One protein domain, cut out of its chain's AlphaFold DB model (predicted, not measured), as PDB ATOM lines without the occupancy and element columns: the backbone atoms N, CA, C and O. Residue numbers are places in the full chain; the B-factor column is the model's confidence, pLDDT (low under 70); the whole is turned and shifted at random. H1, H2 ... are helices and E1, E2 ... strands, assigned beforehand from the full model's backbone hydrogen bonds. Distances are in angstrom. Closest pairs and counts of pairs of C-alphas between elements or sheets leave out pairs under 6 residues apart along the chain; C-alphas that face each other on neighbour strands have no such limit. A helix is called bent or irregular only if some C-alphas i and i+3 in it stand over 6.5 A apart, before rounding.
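AT A GLANCE: This is residues 31 to 60, 81 to 125, 146 to 173, 189 to 200 and 212 to 249 of the 452 residues of the protein "PUR alpha beta gamma DNA RNA binding" of Echinococcus multilocularis (UniProt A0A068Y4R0). Two four-stranded antiparallel sheets meet at an angle, somewhat like a T: edge strand E4 of the first points at one face of the second, near E7. Two helices fill the angle between them, H2 over E1 and E2 of the first sheet and H1 over E5 and E6 of the second, and they pack on each other. The printed part has 153 residues, in the order E1 E2 E3 E4 H1 E5 E6 E7 E8 H2, of mixed class, and each sheet's strand order follows the chain. It is compact, with a radius of gyration of the C-alphas of 15.6 A and spans of 44 by 36 by 27 A.

HOW THE PARTS SIT: E1, residues 32 to 41, and E2, residues 47 to 55, form a hairpin; N 36 and O 52 are 2.8 A apart, within hydrogen-bond range. E3, residues 86 to 91, is antiparallel to E2, with N 53 and O 88 at 3.0 A, and forms a hairpin with E4, residues 98 to 102, with N 89 and O 99 at 2.9 A. H1, residues 103 to 125, follows E4 by a tight link. E5, residues 154 to 158, and E6, residues 163 to 168, form a hairpin, with N 156 and O 165 at 2.8 A. E7, residues 191 to 196, is antiparallel to E6, with N 166 and O 193 at 2.9 A, and to E8, residues 218 to 221, with N 192 and O 220 at 2.9 A. Between the sheets, the closest C-alphas of E4 and E8 are those of Ala 98 and Leu 220, 5.2 A. H1 is on the second sheet, two layers, at a height of 11.5 A, along the strands, at 16 degrees to E6 on the local plane; the closest C-alphas of H1 and E5 are those of Met 105 and Phe 156, 6.9 A. H2, residues 224 to 241, is on the first sheet at a height of 9.6 A, at 9 degrees to E2 on the local plane; its closest C-alphas to E1 are those of Ile 225 and Asn 40, 7.2 A. H1 and H2 touch, closest at the C-alphas of Tyr 110 and Leu 234, 5.9 A, at a steep tilt of 48 degrees, opposite ways. O i to N i+4 pairs are within hydrogen-bond range in 15 of 19 for H1 and 12 of 14 for H2.

IN THESE COORDINATES: E1 begins at C-alpha 32 (27.735, 1.790, 139.185) and is 26.6 A long; E2 is 26.0 A. H1 is 33.8 A long, to C-alpha 125 (26.093, -10.633, 100.290), and only just irregular, with C-alphas 104 and 107 6.9 A apart. H2, 25.7 A, is irregular, with C-alphas 225 and 228 7.1 A apart, and ends at C-alpha 241 (25.738, -11.449, 133.966).

THE WHOLE: The C-alphas of Lys 60 and Asp 125 are the farthest apart, 51.7 A. Four cuts leave C-alpha gaps of 12.5 A from 60 to 81, 15.2 A from 125 to 146, 14.1 A from 173 to 189 and 11.5 A from 200 to 212. Of the links printed whole, none is long. The mean pLDDT of the printed part is 77.7, and 36 residues are under 70, among them 119 to 125 and 242 to 249.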
ATOM      1  N   ARG A  31      26.099   2.596 143.360       50.44
ATOM      2  CA  ARG A  31      27.173   1.694 142.938       50.44
ATOM      3  C   ARG A  31      26.983   1.327 141.467       50.44
ATOM      4  O   ARG A  31      26.343   0.330 141.146       50.44
ATOM      5  N   MET A  32      27.548   2.149 140.587       55.34
ATOM      6  CA  MET A  32      27.735   1.790 139.185       55.34
ATOM      7  C   MET A  32      28.688   0.592 139.126       55.34
ATOM      8  O   MET A  32      29.815   0.667 139.619       55.34
ATOM      9  N   LEU A  33      28.201  -0.514 138.572       59.28
ATOM     10  CA  LEU A  33      28.963  -1.732 138.303       59.28
ATOM     11  C   LEU A  33      29.671  -1.627 136.946       59.28
ATOM     12  O   LEU A  33      30.807  -2.067 136.800       59.28
ATOM     13  N   MET A  34      29.014  -0.977 135.982       64.00
ATOM     14  CA  MET A  34      29.553  -0.605 134.673       64.00
ATOM     15  C   MET A  34      29.113   0.818 134.332       64.00
ATOM     16  O   MET A  34      28.045   1.262 134.762       64.00
ATOM     17  N   ARG A  35      29.918   1.532 133.542       75.31
ATOM     18  CA  ARG A  35      29.547   2.820 132.957       75.31
ATOM     19  C   ARG A  35      30.320   3.052 131.670       75.31
ATOM     20  O   ARG A  35      31.538   2.916 131.662       75.31
ATOM     21  N   GLU A  36      29.614   3.518 130.653       72.06
ATOM     22  CA  GLU A  36      30.165   3.948 129.376       72.06
ATOM     23  C   GLU A  36      29.651   5.353 129.018       72.06
ATOM     24  O   GLU A  36      28.624   5.825 129.522       72.06
ATOM     25  N   LEU A  37      30.398   6.054 128.169       83.56
ATOM     26  CA  LEU A  37      30.009   7.334 127.589       83.56
ATOM     27  C   LEU A  37      30.428   7.325 126.124       83.56
ATOM     28  O   LEU A  37      31.617   7.395 125.826       83.56
ATOM     29  N   VAL A  38      29.438   7.297 125.239       82.44
ATOM     30  CA  VAL A  38      29.631   7.343 123.790       82.44
ATOM     31  C   VAL A  38      29.105   8.683 123.298       82.44
ATOM     32  O   VAL A  38      28.018   9.106 123.692       82.44
ATOM     33  N   VAL A  39      29.878   9.373 122.462       85.25
ATOM     34  CA  VAL A  39      29.490  10.636 121.823       85.25
ATOM     35  C   VAL A  39      29.975  10.593 120.383       85.25
ATOM     36  O   VAL A  39      31.137  10.272 120.149       85.25
ATOM     37  N   ASN A  40      29.103  10.930 119.438       85.19
ATOM     38  CA  ASN A  40      29.420  10.972 118.016       85.19
ATOM     39  C   ASN A  40      28.798  12.223 117.359       85.19
ATOM     40  O   ASN A  40      27.880  12.842 117.910       85.19
ATOM     41  N   LYS A  41      29.317  12.628 116.199       83.19
ATOM     42  CA  LYS A  41      28.745  13.702 115.376       83.19
ATOM     43  C   LYS A  41      27.792  13.097 114.347       83.19
ATOM     44  O   LYS A  41      28.136  12.108 113.718       83.19
ATOM     45  N   VAL A  42      26.616  13.701 114.182       75.81
ATOM     46  CA  VAL A  42      25.672  13.406 113.081       75.81
ATOM     47  C   VAL A  42      25.847  14.417 111.945       75.81
ATOM     48  O   VAL A  42      25.591  14.113 110.792       75.81
ATOM     49  N   SER A  43      26.270  15.637 112.280       72.94
ATOM     50  CA  SER A  43      26.657  16.684 111.335       72.94
ATOM     51  C   SER A  43      27.668  17.621 112.002       72.94
ATOM     52  O   SER A  43      27.996  17.456 113.183       72.94
ATOM     53  N   GLU A  44      28.136  18.645 111.286       69.94
ATOM     54  CA  GLU A  44      29.002  19.693 111.846       69.94
ATOM     55  C   GLU A  44      28.419  20.350 113.111       69.94
ATOM     56  O   GLU A  44      29.153  20.663 114.050       69.94
ATOM     57  N   THR A  45      27.093  20.525 113.144       71.75
ATOM     58  CA  THR A  45      26.349  21.226 114.201       71.75
ATOM     59  C   THR A  45      25.691  20.285 115.216       71.75
ATOM     60  O   THR A  45      25.421  20.694 116.348       71.75
ATOM     61  N   LYS A  46      25.431  19.024 114.846       81.94
ATOM     62  CA  LYS A  46      24.602  18.083 115.612       81.94
ATOM     63  C   LYS A  46      25.448  16.973 116.234       81.94
ATOM     64  O   LYS A  46      25.996  16.117 115.543       81.94
ATOM     65  N   THR A  47      25.513  16.959 117.564       86.31
ATOM     66  CA  THR A  47      26.167  15.897 118.349       86.31
ATOM     67  C   THR A  47      25.127  15.052 119.075       86.31
ATOM     68  O   THR A  47      24.166  15.577 119.634       86.31
ATOM     69  N   VAL A  48      25.326  13.734 119.067       88.75
ATOM     70  CA  VAL A  48      24.498  12.752 119.783       88.75
ATOM     71  C   VAL A  48      25.380  11.891 120.676       88.75
ATOM     72  O   VAL A  48      26.602  11.859 120.531       88.75
ATOM     73  N   GLY A  49      24.788  11.216 121.652       89.69
ATOM     74  CA  GLY A  49      25.557  10.359 122.544       89.69
ATOM     75  C   GLY A  49      24.736   9.790 123.681       89.69
ATOM     76  O   GLY A  49      23.750  10.397 124.111       89.69
ATOM     77  N   TYR A  50      25.189   8.658 124.209       91.06
ATOM     78  CA  TYR A  50      24.578   7.987 125.346       91.06
ATOM     79  C   TYR A  50      25.530   7.950 126.539       91.06
ATOM     80  O   TYR A  50      26.723   7.671 126.421       91.06
ATOM     81  N   VAL A  51      24.972   8.198 127.722       86.31
ATOM     82  CA  VAL A  51      25.518   7.690 128.978       86.31
ATOM     83  C   VAL A  51      24.854   6.341 129.206       86.31
ATOM     84  O   VAL A  51      23.637   6.284 129.392       86.31
ATOM     85  N   MET A  52      25.646   5.276 129.187       89.19
ATOM     86  CA  MET A  52      25.186   3.913 129.444       89.19
ATOM     87  C   MET A  52      25.779   3.443 130.773       89.19
ATOM     88  O   MET A  52      26.857   3.886 131.180       89.19
ATOM     89  N   GLY A  53      25.091   2.570 131.499       82.38
ATOM     90  CA  GLY A  53      25.642   2.018 132.730       82.38
ATOM     91  C   GLY A  53      24.759   0.978 133.389       82.38
ATOM     92  O   GLY A  53      23.569   0.876 133.108       82.38
ATOM     93  N   VAL A  54      25.375   0.224 134.293       78.00
ATOM     94  CA  VAL A  54      24.711  -0.752 135.156       78.00
ATOM     95  C   VAL A  54      24.836  -0.276 136.591       78.00
ATOM     96  O   VAL A  54      25.939   0.045 137.038       78.00
ATOM     97  N   ILE A  55      23.732  -0.271 137.330       71.25
ATOM     98  CA  ILE A  55      23.705  -0.033 138.776       71.25
ATOM     99  C   ILE A  55      23.278  -1.308 139.508       71.25
ATOM    100  O   ILE A  55      22.444  -2.060 139.013       71.25
ATOM    101  N   GLN A  56      23.833  -1.550 140.697       61.78
ATOM    102  CA  GLN A  56      23.249  -2.523 141.631       61.78
ATOM    103  C   GLN A  56      21.808  -2.091 142.002       61.78
ATOM    104  O   GLN A  56      21.523  -0.894 141.894       61.78
ATOM    105  N   SER A  57      20.934  -3.037 142.406       53.91
ATOM    106  CA  SER A  57      19.506  -2.794 142.733       53.91
ATOM    107  C   SER A  57      19.292  -1.449 143.452       53.91
ATOM    108  O   SER A  57      20.070  -1.120 144.357       53.91
ATOM    109  N   PRO A  58      18.283  -0.643 143.060       45.47
ATOM    110  CA  PRO A  58      18.092   0.701 143.602       45.47
ATOM    111  C   PRO A  58      17.731   0.753 145.097       45.47
ATOM    112  O   PRO A  58      17.741   1.852 145.651       45.47
ATOM    113  N   LEU A  59      17.428  -0.376 145.746       39.28
ATOM    114  CA  LEU A  59      16.926  -0.435 147.121       39.28
ATOM    115  C   LEU A  59      18.008  -0.810 148.148       39.28
ATOM    116  O   LEU A  59      18.985  -1.507 147.859       39.28
ATOM    117  N   LYS A  60      17.833  -0.352 149.397       35.50
ATOM    118  CA  LYS A  60      18.621  -0.822 150.547       35.50
ATOM    119  C   LYS A  60      17.835  -0.751 151.858       35.50
ATOM    120  O   LYS A  60      17.412   0.311 152.298       35.50
ATOM    121  N   PRO A  81      12.512  -8.774 143.865       44.91
ATOM    122  CA  PRO A  81      13.421  -9.053 142.750       44.91
ATOM    123  C   PRO A  81      14.872  -8.628 143.106       44.91
ATOM    124  O   PRO A  81      15.703  -8.349 142.238       44.91
ATOM    125  N   ASP A  82      15.167  -8.469 144.405       42.38
ATOM    126  CA  ASP A  82      15.931  -7.317 144.925       42.38
ATOM    127  C   ASP A  82      17.473  -7.447 144.887       42.38
ATOM    128  O   ASP A  82      18.205  -6.870 145.692       42.38
ATOM    129  N   LEU A  83      17.994  -8.220 143.932       50.72
ATOM    130  CA  LEU A  83      19.433  -8.362 143.675       50.72
ATOM    131  C   LEU A  83      19.825  -8.175 142.202       50.72
ATOM    132  O   LEU A  83      21.005  -7.925 141.932       50.72
ATOM    133  N   ALA A  84      18.875  -8.238 141.263       56.97
ATOM    134  CA  ALA A  84      19.157  -8.025 139.847       56.97
ATOM    135  C   ALA A  84      19.704  -6.599 139.610       56.97
ATOM    136  O   ALA A  84      19.098  -5.620 140.064       56.97
ATOM    137  N   PRO A  85      20.846  -6.423 138.915       72.06
ATOM    138  CA  PRO A  85      21.307  -5.093 138.551       72.06
ATOM    139  C   PRO A  85      20.426  -4.501 137.439       72.06
ATOM    140  O   PRO A  85      19.829  -5.221 136.636       72.06
ATOM    141  N   TRP A  86      20.363  -3.173 137.384       81.94
ATOM    142  CA  TRP A  86      19.540  -2.424 136.433       81.94
ATOM    143  C   TRP A  86      20.403  -1.690 135.413       81.94
ATOM    144  O   TRP A  86      21.411  -1.069 135.767       81.94
ATOM    145  N   VAL A  87      19.966  -1.707 134.156       87.94
ATOM    146  CA  VAL A  87      20.543  -0.903 133.081       87.94
ATOM    147  C   VAL A  87      19.959   0.504 133.115       87.94
ATOM    148  O   VAL A  87      18.769   0.708 133.358       87.94
ATOM    149  N   VAL A  88      20.816   1.487 132.850       89.00
ATOM    150  CA  VAL A  88      20.464   2.893 132.665       89.00
ATOM    151  C   VAL A  88      21.051   3.358 131.337       89.00
ATOM    152  O   VAL A  88      22.267   3.510 131.214       89.00
ATOM    153  N   LEU A  89      20.186   3.612 130.356       91.50
ATOM    154  CA  LEU A  89      20.530   4.273 129.096       91.50
ATOM    155  C   LEU A  89      19.990   5.702 129.137       91.50
ATOM    156  O   LEU A  89      18.855   5.929 129.552       91.50
ATOM    157  N   ARG A  90      20.783   6.692 128.729       90.62
ATOM    158  CA  ARG A  90      20.358   8.097 128.771       90.62
ATOM    159  C   ARG A  90      21.028   8.944 127.698       90.62
ATOM    160  O   ARG A  90      22.246   8.891 127.546       90.62
ATOM    161  N   SER A  91      20.253   9.815 127.053       90.56
ATOM    162  CA  SER A  91      20.761  10.856 126.158       90.56
ATOM    163  C   SER A  91      21.749  11.772 126.889       90.56
ATOM    164  O   SER A  91      21.518  12.252 128.006       90.56
ATOM    165  N   ARG A  92      22.913  12.000 126.274       86.06
ATOM    166  CA  ARG A  92      23.955  12.873 126.826       86.06
ATOM    167  C   ARG A  92      23.548  14.347 126.768       86.06
ATOM    168  O   ARG A  92      24.046  15.131 127.586       86.06
ATOM    169  N   PHE A  93      22.673  14.710 125.835       87.06
ATOM    170  CA  PHE A  93      22.319  16.092 125.509       87.06
ATOM    171  C   PHE A  93      20.895  16.435 125.960       87.06
ATOM    172  O   PHE A  93      20.714  17.411 126.689       87.06
ATOM    173  N   THR A  94      19.912  15.590 125.647       84.81
ATOM    174  CA  THR A  94      18.547  15.723 126.172       84.81
ATOM    175  C   THR A  94      18.493  15.211 127.613       84.81
ATOM    176  O   THR A  94      19.063  14.172 127.942       84.81
ATOM    177  N   ARG A  95      17.838  15.939 128.525       74.62
ATOM    178  CA  ARG A  95      17.777  15.543 129.950       74.62
ATOM    179  C   ARG A  95      16.670  14.541 130.271       74.62
ATOM    180  O   ARG A  95      16.791  13.840 131.272       74.62
ATOM    181  N   GLU A  96      15.628  14.519 129.451       79.25
ATOM    182  CA  GLU A  96      14.391  13.757 129.663       79.25
ATOM    183  C   GLU A  96      14.381  12.420 128.910       79.25
ATOM    184  O   GLU A  96      13.710  11.486 129.339       79.25
ATOM    185  N   GLU A  97      15.187  12.294 127.851       87.62
ATOM    186  CA  GLU A  97      15.404  11.036 127.133       87.62
ATOM    187  C   GLU A  97      16.317  10.100 127.938       87.62
ATOM    188  O   GLU A  97      17.547  10.242 127.961       87.62
ATOM    189  N   ALA A  98      15.710   9.131 128.610       88.00
ATOM    190  CA  ALA A  98      16.394   8.074 129.330       88.00
ATOM    191  C   ALA A  98      15.466   6.876 129.531       88.00
ATOM    192  O   ALA A  98      14.256   7.026 129.651       88.00
ATOM    193  N   VAL A  99      16.055   5.690 129.614       90.19
ATOM    194  CA  VAL A  99      15.372   4.406 129.746       90.19
ATOM    195  C   VAL A  99      16.093   3.568 130.802       90.19
ATOM    196  O   VAL A  99      17.324   3.509 130.836       90.19
ATOM    197  N   THR A 100      15.323   2.925 131.682       88.56
ATOM    198  CA  THR A 100      15.836   2.031 132.731       88.56
ATOM    199  C   THR A 100      15.077   0.715 132.731       88.56
ATOM    200  O   THR A 100      13.849   0.744 132.696       88.56
ATOM    201  N   PHE A 101      15.783  -0.413 132.779       88.62
ATOM    202  CA  PHE A 101      15.204  -1.763 132.719       88.62
ATOM    203  C   PHE A 101      16.101  -2.787 133.446       88.62
ATOM    204  O   PHE A 101      17.299  -2.524 133.614       88.62
ATOM    205  N   PRO A 102      15.557  -3.924 133.912       85.62
ATOM    206  CA  PRO A 102      16.336  -4.981 134.559       85.62
ATOM    207  C   PRO A 102      17.246  -5.724 133.562       85.62
ATOM    208  O   PRO A 102      16.964  -5.794 132.365       85.62
ATOM    209  N   ILE A 103      18.348  -6.305 134.050       83.81
ATOM    210  CA  ILE A 103      19.315  -7.021 133.191       83.81
ATOM    211  C   ILE A 103      18.735  -8.269 132.505       83.81
ATOM    212  O   ILE A 103      19.180  -8.606 131.410       83.81
ATOM    213  N   SER A 104      17.704  -8.893 133.075       83.62
ATOM    214  CA  SER A 104      16.909  -9.974 132.465       83.62
ATOM    215  C   SER A 104      16.495  -9.683 131.014       83.62
ATOM    216  O   SER A 104      16.589 -10.551 130.150       83.62
ATOM    217  N   MET A 105      16.115  -8.438 130.710       88.44
ATOM    218  CA  MET A 105      15.696  -8.020 129.367       88.44
ATOM    219  C   MET A 105      16.858  -7.819 128.375       88.44
ATOM    220  O   MET A 105      16.613  -7.682 127.175       88.44
ATOM    221  N   CYS A 106      18.115  -7.787 128.833       89.75
ATOM    222  CA  CYS A 106      19.260  -7.437 127.983       89.75
ATOM    223  C   CYS A 106      19.507  -8.453 126.873       89.75
ATOM    224  O   CYS A 106      19.799  -8.036 125.759       89.75
ATOM    225  N   ALA A 107      19.347  -9.752 127.148       87.38
ATOM    226  CA  ALA A 107      19.519 -10.796 126.137       87.38
ATOM    227  C   ALA A 107      18.497 -10.655 124.998       87.38
ATOM    228  O   ALA A 107      18.859 -10.730 123.827       87.38
ATOM    229  N   ASN A 108      17.237 -10.364 125.332       90.94
ATOM    230  CA  ASN A 108      16.169 -10.199 124.347       90.94
ATOM    231  C   ASN A 108      16.377  -8.935 123.495       90.94
ATOM    232  O   ASN A 108      16.280  -9.000 122.269       90.94
ATOM    233  N   LEU A 109      16.742  -7.809 124.122       92.81
ATOM    234  CA  LEU A 109      17.078  -6.576 123.402       92.81
ATOM    235  C   LEU A 109      18.330  -6.754 122.524       92.81
ATOM    236  O   LEU A 109      18.325  -6.330 121.372       92.81
ATOM    237  N   TYR A 110      19.382  -7.391 123.043       92.25
ATOM    238  CA  TYR A 110      20.616  -7.684 122.309       92.25
ATOM    239  C   TYR A 110      20.345  -8.541 121.069       92.25
ATOM    240  O   TYR A 110      20.717  -8.144 119.969       92.25
ATOM    241  N   ASN A 111      19.642  -9.666 121.233       89.69
ATOM    242  CA  ASN A 111      19.318 -10.578 120.136       89.69
ATOM    243  C   ASN A 111      18.472  -9.888 119.054       89.69
ATOM    244  O   ASN A 111      18.737 -10.073 117.872       89.69
ATOM    245  N   HIS A 112      17.498  -9.052 119.439       90.50
ATOM    246  CA  HIS A 112      16.679  -8.291 118.486       90.50
ATOM    247  C   HIS A 112      17.500  -7.262 117.700       90.50
ATOM    248  O   HIS A 112      17.402  -7.191 116.477       90.50
ATOM    249  N   LEU A 113      18.347  -6.486 118.386       89.75
ATOM    250  CA  LEU A 113      19.224  -5.507 117.738       89.75
ATOM    251  C   LEU A 113      20.281  -6.175 116.836       89.75
ATOM    252  O   LEU A 113      20.614  -5.619 115.792       89.75
ATOM    253  N   LEU A 114      20.785  -7.356 117.213       86.75
ATOM    254  CA  LEU A 114      21.753  -8.128 116.429       86.75
ATOM    255  C   LEU A 114      21.114  -8.770 115.188       86.75
ATOM    256  O   LEU A 114      21.676  -8.670 114.102       86.75
ATOM    257  N   HIS A 115      19.921  -9.355 115.316       84.06
ATOM    258  CA  HIS A 115      19.177  -9.928 114.188       84.06
ATOM    259  C   HIS A 115      18.894  -8.871 113.107       84.06
ATOM    260  O   HIS A 115      19.098  -9.113 111.920       84.06
ATOM    261  N   CYS A 116      18.497  -7.659 113.510       77.94
ATOM    262  CA  CYS A 116      18.321  -6.535 112.586       77.94
ATOM    263  C   CYS A 116      19.637  -5.998 111.984       77.94
ATOM    264  O   CYS A 116      19.576  -5.285 110.988       77.94
ATOM    265  N   ALA A 117      20.805  -6.337 112.543       74.69
ATOM    266  CA  ALA A 117      22.102  -6.082 111.910       74.69
ATOM    267  C   ALA A 117      22.408  -7.126 110.824       74.69
ATOM    268  O   ALA A 117      22.816  -6.781 109.719       74.69
ATOM    269  N   GLN A 118      22.190  -8.404 111.151       72.19
ATOM    270  CA  GLN A 118      22.559  -9.548 110.312       72.19
ATOM    271  C   GLN A 118      21.767  -9.594 109.003       72.19
ATOM    272  O   GLN A 118      22.373  -9.782 107.953       72.19
ATOM    273  N   LEU A 119      20.460  -9.291 109.039       61.56
ATOM    274  CA  LEU A 119      19.620  -9.202 107.833       61.56
ATOM    275  C   LEU A 119      20.228  -8.302 106.743       61.56
ATOM    276  O   LEU A 119      20.219  -8.664 105.573       61.56
ATOM    277  N   ARG A 120      20.804  -7.154 107.125       64.25
ATOM    278  CA  ARG A 120      21.407  -6.203 106.178       64.25
ATOM    279  C   ARG A 120      22.746  -6.698 105.615       64.25
ATOM    280  O   ARG A 120      23.148  -6.255 104.544       64.25
ATOM    281  N   GLN A 121      23.441  -7.595 106.315       60.56
ATOM    282  CA  GLN A 121      24.643  -8.241 105.786       60.56
ATOM    283  C   GLN A 121      24.276  -9.350 104.791       60.56
ATOM    284  O   GLN A 121      24.819  -9.356 103.690       60.56
ATOM    285  N   ASP A 122      23.293 -10.195 105.119       60.12
ATOM    286  CA  ASP A 122      22.768 -11.207 104.193       60.12
ATOM    287  C   ASP A 122      22.178 -10.560 102.921       60.12
ATOM    288  O   ASP A 122      22.361 -11.075 101.819       60.12
ATOM    289  N   GLU A 123      21.516  -9.402 103.037       60.00
ATOM    290  CA  GLU A 123      21.048  -8.615 101.886       60.00
ATOM    291  C   GLU A 123      22.204  -8.075 101.025       60.00
ATOM    292  O   GLU A 123      22.117  -8.144  99.799       60.00
ATOM    293  N   LEU A 124      23.303  -7.595 101.628       59.16
ATOM    294  CA  LEU A 124      24.500  -7.180 100.882       59.16
ATOM    295  C   LEU A 124      25.120  -8.363 100.126       59.16
ATOM    296  O   LEU A 124      25.293  -8.287  98.909       59.16
ATOM    297  N   ASP A 125      25.405  -9.457 100.834       55.78
ATOM    298  CA  ASP A 125      26.093 -10.633 100.290       55.78
ATOM    299  C   ASP A 125      25.233 -11.382  99.243       55.78
ATOM    300  O   ASP A 125      25.767 -12.005  98.325       55.78
ATOM    301  N   PHE A 146      24.107  -0.017 110.286       74.00
ATOM    302  CA  PHE A 146      22.758  -0.227 110.807       74.00
ATOM    303  C   PHE A 146      21.785   0.711 110.094       74.00
ATOM    304  O   PHE A 146      22.088   1.893 109.959       74.00
ATOM    305  N   ASP A 147      20.613   0.197 109.723       79.62
ATOM    306  CA  ASP A 147      19.454   0.990 109.302       79.62
ATOM    307  C   ASP A 147      18.319   0.789 110.319       79.62
ATOM    308  O   ASP A 147      17.974  -0.335 110.699       79.62
ATOM    309  N   LEU A 148      17.732   1.891 110.789       83.44
ATOM    310  CA  LEU A 148      16.587   1.874 111.698       83.44
ATOM    311  C   LEU A 148      15.283   1.387 111.041       83.44
ATOM    312  O   LEU A 148      14.325   1.099 111.764       83.44
ATOM    313  N   SER A 149      15.206   1.278 109.712       81.00
ATOM    314  CA  SER A 149      14.016   0.795 109.005       81.00
ATOM    315  C   SER A 149      13.680  -0.660 109.367       81.00
ATOM    316  O   SER A 149      12.557  -0.920 109.818       81.00
ATOM    317  N   HIS A 150      14.671  -1.560 109.326       82.44
ATOM    318  CA  HIS A 150      14.542  -2.998 109.609       82.44
ATOM    319  C   HIS A 150      14.259  -3.314 111.092       82.44
ATOM    320  O   HIS A 150      13.850  -4.430 111.419       82.44
ATOM    321  N   LEU A 151      14.429  -2.352 112.012       83.75
ATOM    322  CA  LEU A 151      14.020  -2.515 113.411       83.75
ATOM    323  C   LEU A 151      12.492  -2.552 113.519       83.75
ATOM    324  O   LEU A 151      11.823  -1.514 113.556       83.75
ATOM    325  N   THR A 152      11.944  -3.758 113.609       86.25
ATOM    326  CA  THR A 152      10.520  -3.996 113.857       86.25
ATOM    327  C   THR A 152      10.112  -3.579 115.275       86.25
ATOM    328  O   THR A 152      10.931  -3.513 116.196       86.25
ATOM    329  N   SER A 153       8.822  -3.274 115.457       87.62
ATOM    330  CA  SER A 153       8.276  -2.977 116.783       87.62
ATOM    331  C   SER A 153       8.140  -4.271 117.583       87.62
ATOM    332  O   SER A 153       7.494  -5.215 117.134       87.62
ATOM    333  N   VAL A 154       8.749  -4.299 118.764       91.44
ATOM    334  CA  VAL A 154       8.766  -5.447 119.681       91.44
ATOM    335  C   VAL A 154       8.518  -4.965 121.106       91.44
ATOM    336  O   VAL A 154       8.819  -3.814 121.430       91.44
ATOM    337  N   ALA A 155       7.977  -5.832 121.958       91.00
ATOM    338  CA  ALA A 155       7.827  -5.589 123.387       91.00
ATOM    339  C   ALA A 155       8.332  -6.795 124.187       91.00
ATOM    340  O   ALA A 155       7.977  -7.937 123.906       91.00
ATOM    341  N   PHE A 156       9.142  -6.512 125.199       90.81
ATOM    342  CA  PHE A 156       9.651  -7.449 126.188       90.81
ATOM    343  C   PHE A 156       8.992  -7.132 127.532       90.81
ATOM    344  O   PHE A 156       8.852  -5.962 127.900       90.81
ATOM    345  N   ILE A 157       8.590  -8.164 128.268       88.44
ATOM    346  CA  ILE A 157       7.928  -8.041 129.570       88.44
ATOM    347  C   ILE A 157       8.740  -8.836 130.591       88.44
ATOM    348  O   ILE A 157       9.167  -9.954 130.312       88.44
ATOM    349  N   ASP A 158       8.953  -8.244 131.762       81.25
ATOM    350  CA  ASP A 158       9.466  -8.910 132.955       81.25
ATOM    351  C   ASP A 158       8.418  -8.727 134.056       81.25
ATOM    352  O   ASP A 158       8.290  -7.653 134.650       81.25
ATOM    353  N   GLU A 159       7.619  -9.769 134.281       79.19
ATOM    354  CA  GLU A 159       6.540  -9.755 135.270       79.19
ATOM    355  C   GLU A 159       7.085  -9.662 136.704       79.19
ATOM    356  O   GLU A 159       6.498  -8.968 137.534       79.19
ATOM    357  N   ALA A 160       8.243 -10.275 136.981       71.69
ATOM    358  CA  ALA A 160       8.882 -10.253 138.297       71.69
ATOM    359  C   ALA A 160       9.436  -8.861 138.649       71.69
ATOM    360  O   ALA A 160       9.371  -8.436 139.800       71.69
ATOM    361  N   ALA A 161       9.923  -8.114 137.656       74.00
ATOM    362  CA  ALA A 161      10.313  -6.714 137.806       74.00
ATOM    363  C   ALA A 161       9.153  -5.712 137.593       74.00
ATOM    364  O   ALA A 161       9.393  -4.502 137.634       74.00
ATOM    365  N   ASN A 162       7.922  -6.183 137.322       80.19
ATOM    366  CA  ASN A 162       6.770  -5.377 136.877       80.19
ATOM    367  C   ASN A 162       7.141  -4.398 135.740       80.19
ATOM    368  O   ASN A 162       6.673  -3.260 135.707       80.19
ATOM    369  N   CYS A 163       8.017  -4.805 134.819       84.75
ATOM    370  CA  CYS A 163       8.646  -3.929 133.834       84.75
ATOM    371  C   CYS A 163       8.266  -4.324 132.401       84.75
ATOM    372  O   CYS A 163       8.143  -5.499 132.064       84.75
ATOM    373  N   SER A 164       8.113  -3.322 131.540       91.00
ATOM    374  CA  SER A 164       7.914  -3.465 130.099       91.00
ATOM    375  C   SER A 164       8.954  -2.625 129.357       91.00
ATOM    376  O   SER A 164       9.246  -1.502 129.767       91.00
ATOM    377  N   LEU A 165       9.520  -3.172 128.281       92.94
ATOM    378  CA  LEU A 165      10.559  -2.553 127.455       92.94
ATOM    379  C   LEU A 165      10.216  -2.799 125.986       92.94
ATOM    380  O   LEU A 165      10.126  -3.949 125.568       92.94
ATOM    381  N   SER A 166      10.022  -1.754 125.190       93.00
ATOM    382  CA  SER A 166       9.561  -1.880 123.803       93.00
ATOM    383  C   SER A 166      10.335  -0.992 122.832       93.00
ATOM    384  O   SER A 166      10.890   0.043 123.206       93.00
ATOM    385  N   ILE A 167      10.363  -1.399 121.561       92.56
ATOM    386  CA  ILE A 167      10.869  -0.593 120.447       92.56
ATOM    387  C   ILE A 167       9.675  -0.023 119.679       92.56
ATOM    388  O   ILE A 167       8.826  -0.759 119.171       92.56
ATOM    389  N   LEU A 168       9.618   1.304 119.586       89.31
ATOM    390  CA  LEU A 168       8.546   2.056 118.945       89.31
ATOM    391  C   LEU A 168       8.983   2.578 117.575       89.31
ATOM    392  O   LEU A 168      10.064   3.149 117.422       89.31
ATOM    393  N   THR A 169       8.095   2.439 116.590       85.81
ATOM    394  CA  THR A 169       8.248   2.970 115.223       85.81
ATOM    395  C   THR A 169       7.627   4.357 115.039       85.81
ATOM    396  O   THR A 169       7.887   5.022 114.039       85.81
ATOM    397  N   LYS A 170       6.810   4.808 116.000       82.50
ATOM    398  CA  LYS A 170       6.161   6.127 116.029       82.50
ATOM    399  C   LYS A 170       6.701   6.946 117.198       82.50
ATOM    400  O   LYS A 170       6.984   6.389 118.258       82.50
ATOM    401  N   GLN A 171       6.800   8.261 117.007       78.75
ATOM    402  CA  GLN A 171       7.274   9.170 118.047       78.75
ATOM    403  C   GLN A 171       6.344   9.119 119.275       78.75
ATOM    404  O   GLN A 171       5.125   9.211 119.109       78.75
ATOM    405  N   PRO A 172       6.884   9.011 120.504       73.81
ATOM    406  CA  PRO A 172       6.086   9.081 121.722       73.81
ATOM    407  C   PRO A 172       5.320  10.403 121.840       73.81
ATOM    408  O   PRO A 172       5.919  11.476 121.912       73.81
ATOM    409  N   THR A 173       3.991  10.329 121.917       61.19
ATOM    410  CA  THR A 173       3.106  11.485 122.126       61.19
ATOM    411  C   THR A 173       3.108  11.902 123.598       61.19
ATOM    412  O   THR A 173       2.144  11.678 124.332       61.19
ATOM    413  N   ARG A 189      13.052   6.861 112.101       85.19
ATOM    414  CA  ARG A 189      13.306   6.980 113.545       85.19
ATOM    415  C   ARG A 189      12.746   5.800 114.329       85.19
ATOM    416  O   ARG A 189      11.735   5.194 113.956       85.19
ATOM    417  N   ARG A 190      13.410   5.494 115.442       90.38
ATOM    418  CA  ARG A 190      13.016   4.477 116.421       90.38
ATOM    419  C   ARG A 190      13.262   5.005 117.827       90.38
ATOM    420  O   ARG A 190      14.185   5.786 118.050       90.38
ATOM    421  N   TRP A 191      12.461   4.543 118.777       92.94
ATOM    422  CA  TRP A 191      12.624   4.868 120.193       92.94
ATOM    423  C   TRP A 191      12.580   3.593 121.021       92.94
ATOM    424  O   TRP A 191      11.744   2.731 120.760       92.94
ATOM    425  N   ILE A 192      13.422   3.493 122.048       93.19
ATOM    426  CA  ILE A 192      13.178   2.548 123.140       93.19
ATOM    427  C   ILE A 192      12.236   3.230 124.134       93.19
ATOM    428  O   ILE A 192      12.466   4.375 124.524       93.19
ATOM    429  N   GLN A 193      11.192   2.525 124.550       93.12
ATOM    430  CA  GLN A 193      10.309   2.864 125.661       93.12
ATOM    431  C   GLN A 193      10.560   1.870 126.798       93.12
ATOM    432  O   GLN A 193      10.711   0.679 126.549       93.12
ATOM    433  N   SER A 194      10.568   2.336 128.045       91.06
ATOM    434  CA  SER A 194      10.465   1.472 129.229       91.06
ATOM    435  C   SER A 194       9.423   2.029 130.189       91.06
ATOM    436  O   SER A 194       9.219   3.241 130.238       91.06
ATOM    437  N   GLY A 195       8.754   1.174 130.954       86.25
ATOM    438  CA  GLY A 195       7.872   1.599 132.036       86.25
ATOM    439  C   GLY A 195       7.256   0.434 132.803       86.25
ATOM    440  O   GLY A 195       7.412  -0.721 132.397       86.25
ATOM    441  N   PRO A 196       6.546   0.716 133.908       82.69
ATOM    442  CA  PRO A 196       5.881  -0.324 134.674       82.69
ATOM    443  C   PRO A 196       4.751  -0.959 133.853       82.69
ATOM    444  O   PRO A 196       4.015  -0.246 133.166       82.69
ATOM    445  N   LEU A 197       4.605  -2.284 133.937       78.81
ATOM    446  CA  LEU A 197       3.534  -3.029 133.265       78.81
ATOM    447  C   LEU A 197       2.169  -2.610 133.833       78.81
ATOM    448  O   LEU A 197       1.281  -2.172 133.102       78.81
ATOM    449  N   ASN A 198       2.046  -2.654 135.161       75.88
ATOM    450  CA  ASN A 198       0.924  -2.063 135.879       75.88
ATOM    451  C   ASN A 198       1.222  -0.590 136.177       75.88
ATOM    452  O   ASN A 198       2.048  -0.279 137.040       75.88
ATOM    453  N   LYS A 199       0.545   0.327 135.477       67.31
ATOM    454  CA  LYS A 199       0.619   1.764 135.782       67.31
ATOM    455  C   LYS A 199       0.078   2.014 137.200       67.31
ATOM    456  O   LYS A 199      -1.010   1.519 137.501       67.31
ATOM    457  N   PRO A 200       0.776   2.779 138.057       61.44
ATOM    458  CA  PRO A 200       0.233   3.153 139.358       61.44
ATOM    459  C   PRO A 200      -1.028   4.009 139.181       61.44
ATOM    460  O   PRO A 200      -1.113   4.821 138.259       61.44
ATOM    461  N   PRO A 212       9.761   7.552 140.751       63.69
ATOM    462  CA  PRO A 212      11.037   7.042 140.230       63.69
ATOM    463  C   PRO A 212      11.012   6.790 138.717       63.69
ATOM    464  O   PRO A 212       9.972   6.454 138.163       63.69
ATOM    465  N   MET A 213      12.164   6.872 138.040       65.06
ATOM    466  CA  MET A 213      12.235   6.648 136.582       65.06
ATOM    467  C   MET A 213      11.782   5.243 136.155       65.06
ATOM    468  O   MET A 213      11.140   5.124 135.122       65.06
ATOM    469  N   HIS A 214      12.040   4.209 136.963       65.62
ATOM    470  CA  HIS A 214      11.572   2.840 136.701       65.62
ATOM    471  C   HIS A 214      10.058   2.650 136.948       65.62
ATOM    472  O   HIS A 214       9.493   1.659 136.504       65.62
ATOM    473  N   MET A 215       9.392   3.600 137.622       67.50
ATOM    474  CA  MET A 215       7.930   3.642 137.799       67.50
ATOM    475  C   MET A 215       7.243   4.651 136.862       67.50
ATOM    476  O   MET A 215       6.051   4.912 137.000       67.50
ATOM    477  N   ARG A 216       7.974   5.233 135.905       75.06
ATOM    478  CA  ARG A 216       7.418   6.084 134.846       75.06
ATOM    479  C   ARG A 216       7.539   5.373 133.510       75.06
ATOM    480  O   ARG A 216       8.510   4.665 133.273       75.06
ATOM    481  N   THR A 217       6.613   5.649 132.599       83.06
ATOM    482  CA  THR A 217       6.854   5.395 131.177       83.06
ATOM    483  C   THR A 217       7.825   6.454 130.644       83.06
ATOM    484  O   THR A 217       7.520   7.647 130.671       83.06
ATOM    485  N   VAL A 218       9.002   6.023 130.199       87.44
ATOM    486  CA  VAL A 218      10.133   6.856 129.762       87.44
ATOM    487  C   VAL A 218      10.677   6.376 128.413       87.44
ATOM    488  O   VAL A 218      10.422   5.241 128.010       87.44
ATOM    489  N   TYR A 219      11.404   7.239 127.698       91.31
ATOM    490  CA  TYR A 219      11.734   7.045 126.281       91.31
ATOM    491  C   TYR A 219      13.164   7.482 125.940       91.31
ATOM    492  O   TYR A 219      13.719   8.356 126.603       91.31
ATOM    493  N   LEU A 220      13.748   6.919 124.879       92.81
ATOM    494  CA  LEU A 220      15.066   7.284 124.345       92.81
ATOM    495  C   LEU A 220      15.085   7.125 122.814       92.81
ATOM    496  O   LEU A 220      14.761   6.050 122.316       92.81
ATOM    497  N   GLU A 221      15.458   8.173 122.070       92.44
ATOM    498  CA  GLU A 221      15.637   8.116 120.604       92.44
ATOM    499  C   GLU A 221      16.880   7.278 120.240       92.44
ATOM    500  O   GLU A 221      17.944   7.429 120.853       92.44
ATOM    501  N   LEU A 222      16.737   6.377 119.262       91.50
ATOM    502  CA  LEU A 222      17.820   5.545 118.732       91.50
ATOM    503  C   LEU A 222      18.540   6.236 117.566       91.50
ATOM    504  O   LEU A 222      17.900   6.835 116.704       91.50
ATOM    505  N   TYR A 223      19.867   6.101 117.526       89.50
ATOM    506  CA  TYR A 223      20.727   6.613 116.457       89.50
ATOM    507  C   TYR A 223      21.635   5.500 115.922       89.50
ATOM    508  O   TYR A 223      22.351   4.865 116.697       89.50
ATOM    509  N   GLU A 224      21.649   5.308 114.602       87.38
ATOM    510  CA  GLU A 224      22.406   4.265 113.878       87.38
ATOM    511  C   GLU A 224      23.882   4.256 114.273       87.38
ATOM    512  O   GLU A 224      24.400   3.251 114.755       87.38
ATOM    513  N   ILE A 225      24.517   5.429 114.219       85.12
ATOM    514  CA  ILE A 225      25.932   5.645 114.559       85.12
ATOM    515  C   ILE A 225      26.288   5.362 116.034       85.12
ATOM    516  O   ILE A 225      27.454   5.476 116.418       85.12
ATOM    517  N   LEU A 226      25.301   5.038 116.880       89.12
ATOM    518  CA  LEU A 226      25.482   4.618 118.272       89.12
ATOM    519  C   LEU A 226      25.057   3.159 118.528       89.12
ATOM    520  O   LEU A 226      25.486   2.601 119.541       89.12
ATOM    521  N   LEU A 227      24.286   2.519 117.634       89.25
ATOM    522  CA  LEU A 227      23.837   1.128 117.789       89.25
ATOM    523  C   LEU A 227      24.980   0.110 117.958       89.25
ATOM    524  O   LEU A 227      24.860  -0.704 118.875       89.25
ATOM    525  N   PRO A 228      26.115   0.171 117.224       86.44
ATOM    526  CA  PRO A 228      27.242  -0.739 117.454       86.44
ATOM    527  C   PRO A 228      27.754  -0.713 118.903       86.44
ATOM    528  O   PRO A 228      28.055  -1.752 119.491       86.44
ATOM    529  N   ASN A 229      27.796   0.476 119.512       87.69
ATOM    530  CA  ASN A 229      28.247   0.659 120.891       87.69
ATOM    531  C   ASN A 229      27.192   0.161 121.890       87.69
ATOM    532  O   ASN A 229      27.537  -0.499 122.864       87.69
ATOM    533  N   LEU A 230      25.901   0.412 121.630       89.88
ATOM    534  CA  LEU A 230      24.807  -0.123 122.448       89.88
ATOM    535  C   LEU A 230      24.784  -1.660 122.427       89.88
ATOM    536  O   LEU A 230      24.636  -2.281 123.474       89.88
ATOM    537  N   ILE A 231      24.975  -2.276 121.259       88.69
ATOM    538  CA  ILE A 231      25.028  -3.735 121.094       88.69
ATOM    539  C   ILE A 231      26.271  -4.313 121.777       88.69
ATOM    540  O   ILE A 231      26.153  -5.306 122.487       88.69
ATOM    541  N   THR A 232      27.429  -3.657 121.657       83.44
ATOM    542  CA  THR A 232      28.654  -4.039 122.385       83.44
ATOM    543  C   THR A 232      28.443  -3.975 123.902       83.44
ATOM    544  O   THR A 232      28.751  -4.934 124.608       83.44
ATOM    545  N   PHE A 233      27.846  -2.894 124.410       87.00
ATOM    546  CA  PHE A 233      27.524  -2.713 125.828       87.00
ATOM    547  C   PHE A 233      26.509  -3.751 126.342       87.00
ATOM    548  O   PHE A 233      26.668  -4.283 127.441       87.00
ATOM    549  N   LEU A 234      25.489  -4.084 125.544       89.25
ATOM    550  CA  LEU A 234      24.519  -5.133 125.872       89.25
ATOM    551  C   LEU A 234      25.145  -6.535 125.822       89.25
ATOM    552  O   LEU A 234      24.881  -7.327 126.719       89.25
ATOM    553  N   SER A 235      26.020  -6.824 124.856       84.56
ATOM    554  CA  SER A 235      26.790  -8.077 124.783       84.56
ATOM    555  C   SER A 235      27.672  -8.258 126.022       84.56
ATOM    556  O   SER A 235      27.652  -9.299 126.677       84.56
ATOM    557  N   ASP A 236      28.387  -7.198 126.408       79.31
ATOM    558  CA  ASP A 236      29.253  -7.160 127.586       79.31
ATOM    559  C   ASP A 236      28.462  -7.349 128.896       79.31
ATOM    560  O   ASP A 236      28.940  -8.005 129.823       79.31
ATOM    561  N   ILE A 237      27.217  -6.861 128.960       81.50
ATOM    562  CA  ILE A 237      26.262  -7.204 130.024       81.50
ATOM    563  C   ILE A 237      25.875  -8.685 129.951       81.50
ATOM    564  O   ILE A 237      26.014  -9.393 130.948       81.50
ATOM    565  N   CYS A 238      25.413  -9.169 128.797       81.69
ATOM    566  CA  CYS A 238      24.952 -10.544 128.623       81.69
ATOM    567  C   CYS A 238      26.024 -11.562 129.022       81.69
ATOM    568  O   CYS A 238      25.692 -12.505 129.727       81.69
ATOM    569  N   VAL A 239      27.295 -11.336 128.676       76.56
ATOM    570  CA  VAL A 239      28.426 -12.199 129.068       76.56
ATOM    571  C   VAL A 239      28.770 -12.067 130.558       76.56
ATOM    572  O   VAL A 239      28.971 -13.074 131.234       76.56
ATOM    573  N   ARG A 240      28.833 -10.850 131.122       71.75
ATOM    574  CA  ARG A 240      29.204 -10.658 132.545       71.75
ATOM    575  C   ARG A 240      28.147 -11.142 133.529       71.75
ATOM    576  O   ARG A 240      28.491 -11.486 134.658       71.75
ATOM    577  N   TYR A 241      26.884 -11.125 133.120       71.88
ATOM    578  CA  TYR A 241      25.738 -11.449 133.966       71.88
ATOM    579  C   TYR A 241      25.011 -12.735 133.533       71.88
ATOM    580  O   TYR A 241      24.025 -13.103 134.166       71.88
ATOM    581  N   GLN A 242      25.549 -13.474 132.549       63.25
ATOM    582  CA  GLN A 242      25.057 -14.785 132.079       63.25
ATOM    583  C   GLN A 242      24.932 -15.842 133.188       63.25
ATOM    584  O   GLN A 242      24.233 -16.840 133.033       63.25
ATOM    585  N   HIS A 243      25.648 -15.633 134.293       51.50
ATOM    586  CA  HIS A 243      25.740 -16.539 135.432       51.50
ATOM    587  C   HIS A 243      25.339 -15.843 136.744       51.50
ATOM    588  O   HIS A 243      25.928 -16.106 137.788       51.50
ATOM    589  N   LEU A 244      24.359 -14.927 136.721       50.19
ATOM    590  CA  LEU A 244      23.869 -14.283 137.953       50.19
ATOM    591  C   LEU A 244      23.339 -15.293 138.990       50.19
ATOM    592  O   LEU A 244      23.528 -15.072 140.186       50.19
ATOM    593  N   ASP A 245      22.777 -16.420 138.543       41.94
ATOM    594  CA  ASP A 245      22.308 -17.515 139.409       41.94
ATOM    595  C   ASP A 245      23.447 -18.390 139.973       41.94
ATOM    596  O   ASP A 245      23.254 -19.121 140.944       41.94
ATOM    597  N   GLN A 246      24.646 -18.317 139.384       40.16
ATOM    598  CA  GLN A 246      25.858 -19.005 139.842       40.16
ATOM    599  C   GLN A 246      27.087 -18.092 139.696       40.16
ATOM    600  O   GLN A 246      27.881 -18.265 138.764       40.16
ATOM    601  N   PRO A 247      27.300 -17.127 140.617       41.00
ATOM    602  CA  PRO A 247      28.581 -16.432 140.689       41.00
ATOM    603  C   PRO A 247      29.702 -17.478 140.818       41.00
ATOM    604  O   PRO A 247      29.564 -18.407 141.619       41.00
ATOM    605  N   PRO A 248      30.809 -17.365 140.058       42.31
ATOM    606  CA  PRO A 248      31.813 -18.420 139.986       42.31
ATOM    607  C   PRO A 248      32.351 -18.740 141.385       42.31
ATOM    608  O   PRO A 248      33.002 -17.909 142.015       42.31
ATOM    609  N   HIS A 249      32.091 -19.963 141.864       44.59
ATOM    610  CA  HIS A 249      32.322 -20.392 143.256       44.59
ATOM    611  C   HIS A 249      33.800 -20.376 143.714       44.59
ATOM    612  O   HIS A 249      34.108 -20.680 144.871       44.59
TER     613      HIS A 249